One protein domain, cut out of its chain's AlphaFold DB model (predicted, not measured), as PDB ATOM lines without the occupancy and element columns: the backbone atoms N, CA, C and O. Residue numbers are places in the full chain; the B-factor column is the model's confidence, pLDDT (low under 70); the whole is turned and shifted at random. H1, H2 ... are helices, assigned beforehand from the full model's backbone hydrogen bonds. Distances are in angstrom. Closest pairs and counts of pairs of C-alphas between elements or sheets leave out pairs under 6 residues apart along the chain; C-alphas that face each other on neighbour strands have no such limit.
ATOM      1  N   LEU A 110     426.505 464.063 401.376       86.19
ATOM      2  CA  LEU A 110     425.092 464.439 401.305       86.19
ATOM      3  C   LEU A 110     424.753 465.035 399.931       86.19
ATOM      4  O   LEU A 110     425.530 465.821 399.381       86.19
ATOM      5  N   LEU A 111     423.555 464.738 399.413       87.56
ATOM      6  CA  LEU A 111     423.081 465.250 398.120       87.56
ATOM      7  C   LEU A 111     423.222 466.779 398.020       87.56
ATOM      8  O   LEU A 111     423.666 467.291 396.997       87.56
ATOM      9  N   GLN A 112     422.952 467.505 399.109       85.25
ATOM     10  CA  GLN A 112     423.134 468.956 399.196       85.25
ATOM     11  C   GLN A 112     424.580 469.405 398.893       85.25
ATOM     12  O   GLN A 112     424.779 470.394 398.186       85.25
ATOM     13  N   ALA A 113     425.588 468.665 399.370       82.75
ATOM     14  CA  ALA A 113     426.998 468.951 399.108       82.75
ATOM     15  C   ALA A 113     427.370 468.669 397.643       82.75
ATOM     16  O   ALA A 113     428.064 469.476 397.019       82.75
ATOM     17  N   ILE A 114     426.846 467.578 397.066       85.44
ATOM     18  CA  ILE A 114     427.018 467.234 395.644       85.44
ATOM     19  C   ILE A 114     426.377 468.312 394.756       85.44
ATOM     20  O   ILE A 114     427.041 468.873 393.884       85.44
ATOM     21  N   CYS A 115     425.115 468.669 395.009       87.81
ATOM     22  CA  CYS A 115     424.398 469.718 394.283       87.81
ATOM     23  C   CYS A 115     425.116 471.069 394.385       87.81
ATOM     24  O   CYS A 115     425.310 471.735 393.368       87.81
ATOM     25  N   ARG A 116     425.586 471.454 395.579       85.00
ATOM     26  CA  ARG A 116     426.396 472.665 395.783       85.00
ATOM     27  C   ARG A 116     427.686 472.637 394.962       85.00
ATOM     28  O   ARG A 116     428.015 473.648 394.344       85.00
ATOM     29  N   ALA A 117     428.402 471.513 394.929       83.44
ATOM     30  CA  ALA A 117     429.611 471.367 394.120       83.44
ATOM     31  C   ALA A 117     429.308 471.497 392.616       83.44
ATOM     32  O   ALA A 117     430.005 472.233 391.917       83.44
ATOM     33  N   CYS A 118     428.230 470.872 392.128       86.62
ATOM     34  CA  CYS A 118     427.770 471.000 390.742       86.62
ATOM     35  C   CYS A 118     427.386 472.444 390.377       86.62
ATOM     36  O   CYS A 118     427.887 472.971 389.385       86.62
ATOM     37  N   ILE A 119     426.560 473.115 391.190       86.88
ATOM     38  CA  ILE A 119     426.136 474.506 390.953       86.88
ATOM     39  C   ILE A 119     427.353 475.438 390.941       86.88
ATOM     40  O   ILE A 119     427.550 476.191 389.984       86.88
ATOM     41  N   ARG A 120     428.223 475.348 391.958       83.62
ATOM     42  CA  ARG A 120     429.450 476.155 392.021       83.62
ATOM     43  C   ARG A 120     430.373 475.874 390.839       83.62
ATOM     44  O   ARG A 120     430.937 476.822 390.307       83.62
ATOM     45  N   ARG A 121     430.492 474.622 390.378       83.44
ATOM     46  CA  ARG A 121     431.272 474.273 389.180       83.44
ATOM     47  C   ARG A 121     430.716 474.938 387.922       83.44
ATOM     48  O   ARG A 121     431.490 475.571 387.217       83.44
ATOM     49  N   VAL A 122     429.408 474.849 387.667       86.62
ATOM     50  CA  VAL A 122     428.768 475.446 386.476       86.62
ATOM     51  C   VAL A 122     428.934 476.969 386.455       86.62
ATOM     52  O   VAL A 122     429.297 477.540 385.424       86.62
ATOM     53  N   ILE A 123     428.738 477.637 387.597       83.44
ATOM     54  CA  ILE A 123     428.948 479.088 387.712       83.44
ATOM     55  C   ILE A 123     430.441 479.412 387.545       83.44
ATOM     56  O   ILE A 123     430.802 480.241 386.710       83.44
ATOM     57  N   SER A 124     431.340 478.726 388.259       78.56
ATOM     58  CA  SER A 124     432.786 478.944 388.121       78.56
ATOM     59  C   SER A 124     433.256 478.755 386.681       78.56
ATOM     60  O   SER A 124     434.015 479.585 386.194       78.56
ATOM     61  N   GLU A 125     432.795 477.727 385.972       81.06
ATOM     62  CA  GLU A 125     433.157 477.462 384.579       81.06
ATOM     63  C   GLU A 125     432.697 478.596 383.650       81.06
ATOM     64  O   GLU A 125     433.513 479.131 382.894       81.06
ATOM     65  N   LYS A 126     431.445 479.056 383.779       81.06
ATOM     66  CA  LYS A 126     430.899 480.173 382.990       81.06
ATOM     67  C   LYS A 126     431.698 481.473 383.165       81.06
ATOM     68  O   LYS A 126     431.990 482.140 382.174       81.06
ATOM     69  N   TYR A 127     432.089 481.819 384.394       72.12
ATOM     70  CA  TYR A 127     432.753 483.100 384.685       72.12
ATOM     71  C   TYR A 127     434.291 483.044 384.586       72.12
ATOM     72  O   TYR A 127     434.917 484.037 384.215       72.12
ATOM     73  N   SER A 392     438.064 488.071 389.665       67.81
ATOM     74  CA  SER A 392     437.332 486.836 389.328       67.81
ATOM     75  C   SER A 392     436.418 486.337 390.459       67.81
ATOM     76  O   SER A 392     435.356 485.783 390.179       67.81
ATOM     77  N   LEU A 393     436.798 486.557 391.722       70.00
ATOM     78  CA  LEU A 393     435.979 486.265 392.901       70.00
ATOM     79  C   LEU A 393     434.796 487.221 393.024       70.00
ATOM     80  O   LEU A 393     433.698 486.756 393.310       70.00
ATOM     81  N   GLN A 394     434.980 488.522 392.771       79.88
ATOM     82  CA  GLN A 394     433.854 489.466 392.734       79.88
ATOM     83  C   GLN A 394     432.856 489.095 391.627       79.88
ATOM     84  O   GLN A 394     431.660 489.024 391.892       79.88
ATOM     85  N   ALA A 395     433.329 488.748 390.423       81.44
ATOM     86  CA  ALA A 395     432.453 488.288 389.342       81.44
ATOM     87  C   ALA A 395     431.665 487.014 389.712       81.44
ATOM     88  O   ALA A 395     430.461 486.950 389.477       81.44
ATOM     89  N   PHE A 396     432.315 486.022 390.334       82.06
ATOM     90  CA  PHE A 396     431.655 484.803 390.824       82.06
ATOM     91  C   PHE A 396     430.674 485.078 391.977       82.06
ATOM     92  O   PHE A 396     429.589 484.500 392.014       82.06
ATOM     93  N   ARG A 397     431.031 485.975 392.905       84.12
ATOM     94  CA  ARG A 397     430.183 486.379 394.034       84.12
ATOM     95  C   ARG A 397     428.910 487.059 393.545       84.12
ATOM     96  O   ARG A 397     427.825 486.656 393.953       84.12
ATOM     97  N   ASN A 398     429.043 488.032 392.648       86.88
ATOM     98  CA  ASN A 398     427.910 488.746 392.067       86.88
ATOM     99  C   ASN A 398     427.028 487.780 391.266       86.88
ATOM    100  O   ASN A 398     425.829 487.733 391.495       86.88
ATOM    101  N   ALA A 399     427.624 486.880 390.476       86.00
ATOM    102  CA  ALA A 399     426.887 485.845 389.751       86.00
ATOM    103  C   ALA A 399     426.049 484.903 390.635       86.00
ATOM    104  O   ALA A 399     425.072 484.347 390.145       86.00
ATOM    105  N   ILE A 400     426.424 484.686 391.904       85.81
ATOM    106  CA  ILE A 400     425.606 483.932 392.868       85.81
ATOM    107  C   ILE A 400     424.519 484.817 393.491       85.81
ATOM    108  O   ILE A 400     423.420 484.329 393.742       85.81
ATOM    109  N   LEU A 401     424.806 486.096 393.745       87.62
ATOM    110  CA  LEU A 401     423.833 487.054 394.284       87.62
ATOM    111  C   LEU A 401     422.738 487.421 393.267       87.62
ATOM    112  O   LEU A 401     421.602 487.640 393.672       87.62
ATOM    113  N   ASP A 402     423.060 487.415 391.972       90.94
ATOM    114  CA  ASP A 402     422.135 487.682 390.861       90.94
ATOM    115  C   ASP A 402     421.189 486.499 390.554       90.94
ATOM    116  O   ASP A 402     420.302 486.608 389.703       90.94
ATOM    117  N   LEU A 403     421.368 485.338 391.200       87.69
ATOM    118  CA  LEU A 403     420.468 484.196 391.022       87.69
ATOM    119  C   LEU A 403     419.113 484.463 391.699       87.69
ATOM    120  O   LEU A 403     419.090 484.895 392.852       87.69
ATOM    121  N   PRO A 404     417.978 484.100 391.067       91.38
ATOM    122  CA  PRO A 404     416.645 484.208 391.663       91.38
ATOM    123  C   PRO A 404     416.392 483.066 392.667       91.38
ATOM    124  O   PRO A 404     415.456 482.280 392.527       91.38
ATOM    125  N   VAL A 405     417.268 482.933 393.663       87.19
ATOM    126  CA  VAL A 405     417.207 481.921 394.725       87.19
ATOM    127  C   VAL A 405     417.111 482.603 396.094       87.19
ATOM    128  O   VAL A 405     417.562 483.739 396.245       87.19
ATOM    129  N   PRO A 406     416.537 481.950 397.122       92.62
ATOM    130  CA  PRO A 406     416.444 482.539 398.455       92.62
ATOM    131  C   PRO A 406     417.819 482.925 399.015       92.62
ATOM    132  O   PRO A 406     418.776 482.161 398.873       92.62
ATOM    133  N   ASN A 407     417.906 484.047 399.739       84.00
ATOM    134  CA  ASN A 407     419.162 484.548 400.323       84.00
ATOM    135  C   ASN A 407     419.926 483.494 401.141       84.00
ATOM    136  O   ASN A 407     421.152 483.461 401.097       84.00
ATOM    137  N   ALA A 408     419.222 482.599 401.843       85.00
ATOM    138  CA  ALA A 408     419.824 481.466 402.548       85.00
ATOM    139  C   ALA A 408     420.651 480.555 401.618       85.00
ATOM    140  O   ALA A 408     421.754 480.137 401.969       85.00
ATOM    141  N   LEU A 409     420.148 480.290 400.410       83.62
ATOM    142  CA  LEU A 409     420.810 479.468 399.403       83.62
ATOM    143  C   LEU A 409     421.964 480.231 398.737       83.62
ATOM    144  O   LEU A 409     423.029 479.650 398.551       83.62
ATOM    145  N   SER A 410     421.821 481.537 398.482       86.19
ATOM    146  CA  SER A 410     422.933 482.390 398.026       86.19
ATOM    147  C   SER A 410     424.063 482.444 399.059       86.19
ATOM    148  O   SER A 410     425.224 482.236 398.712       86.19
ATOM    149  N   CYS A 411     423.747 482.623 400.346       82.81
ATOM    150  CA  CYS A 411     424.717 482.532 401.438       82.81
ATOM    151  C   CYS A 411     425.368 481.144 401.506       82.81
ATOM    152  O   CYS A 411     426.588 481.060 401.616       82.81
ATOM    153  N   TYR A 412     424.598 480.061 401.369       83.00
ATOM    154  CA  TYR A 412     425.136 478.699 401.338       83.00
ATOM    155  C   TYR A 412     426.027 478.431 400.112       83.00
ATOM    156  O   TYR A 412     427.017 477.715 400.229       83.00
ATOM    157  N   LEU A 413     425.738 479.008 398.943       82.94
ATOM    158  CA  LEU A 413     426.601 478.909 397.762       82.94
ATOM    159  C   LEU A 413     427.873 479.757 397.900       82.94
ATOM    160  O   LEU A 413     428.935 479.317 397.454       82.94
ATOM    161  N   LEU A 414     427.791 480.932 398.534       80.62
ATOM    162  CA  LEU A 414     428.925 481.831 398.780       80.62
ATOM    163  C   LEU A 414     429.845 481.368 399.910       80.62
ATOM    164  O   LEU A 414     431.043 481.637 399.842       80.62
ATOM    165  N   TYR A 415     429.313 480.683 400.925       76.75
ATOM    166  CA  TYR A 415     430.063 480.225 402.093       76.75
ATOM    167  C   TYR A 415     431.241 479.342 401.670       76.75
ATOM    168  O   TYR A 415     431.061 478.171 401.327       76.75
ATOM    169  N   TYR A 416     432.452 479.898 401.688       58.75
ATOM    170  CA  TYR A 416     433.669 479.098 401.749       58.75
ATOM    171  C   TYR A 416     433.803 478.556 403.168       58.75
ATOM    172  O   TYR A 416     433.572 479.290 404.129       58.75
ATOM    173  N   ARG A 417     434.149 477.275 403.258       45.66
ATOM    174  CA  ARG A 417     434.597 476.627 404.485       45.66
ATOM    175  C   ARG A 417     436.098 476.418 404.339       45.66
ATOM    176  O   ARG A 417     436.474 475.976 403.228       45.66
TER     177      ARG A 417
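AT A GLANCE: This is residues 110 to 127 and 392 to 417 of the 417 residues of an uncharacterized protein of Ciona intestinalis (UniProt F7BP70). One longer helix, H1, passes crosswise over one side of a helical hairpin, H2 and H3, at 56 degrees to H2 and 70.3 degrees to H3; H2 and H3 are two shorter helices folded back beside each other, and the centres of the three helices make a triangle. H2 packs on the last residues of H1, 123 to 127, H3 comes close to H1 farther back, and residues 110 to 115 stick out at the first printed end. The printed part has 44 residues with three named helices, in the order H1, H2, H3, and no named strand; the class is all helix. It is compact, with a radius of gyration of the C-alphas of 10.0 A, and rounded, spanning 28 by 21 by 20 A.

IN THESE COORDINATES: Begin at Leu 110, just before the first helix. Find C-alpha 111 at (423.081, 465.250, 398.120); from there H1, residues 111 to 127, runs 24.3 A to C-alpha 127 at (432.753, 483.100, 384.685). The next printed residue is Ser 392, where H2, residues 392 to 401, begins; it measures 14.4 A from first to last C-alpha. Go on through the tight link of 5 residues to H3, residues 407 to 414, which spans 10.3 A and ends with C-alpha 414 at (428.925, 481.831, 398.780).

HOW THE PARTS SIT: Look first at Tyr 127 and Phe 396, whose C-alphas, 6.5 A apart, are the closest of H1 and H2. These helices touch, H1 with residues 123 to 127 alone, and they run opposite ways at a steep tilt of 56 degrees. Next compare Ile 400 with Ser 410: their C-alphas, 6.0 A apart, are the closest of H2 and H3. H2 and H3 touch and form a helical hairpin, running opposite ways at a shallow tilt of 22 degrees. H1 and H3 are close but not clearly touching, with 2 pairs of C-alphas within 8 A; the closest are those of Arg 116 and Leu 413, 6.6 A apart. Their lines are only just about perpendicular, at 70.3 degrees. In the backbones of H1, H2 and H3, every O i to N i+4 pair is within hydrogen-bond range.

THE WHOLE: The two C-alphas farthest apart, those of Leu 110 and Ser 392, are 28.2 A from each other. Between Tyr 127 and Ser 392 you meet the cut: residues 128 to 391 are not printed, and the C-alphas on its two sides are 7.5 A apart. The link from H1 to H2 runs across this cut; no link printed whole is long. Residues 110 to 115, of which 111 to 115 belong to H1, stand free, and so do residues 403 to 408. The mean pLDDT of the printed part is 82.2; look for values under 70 at residue 392 and at residues 416 to 417, the last of which is the chain's last residue.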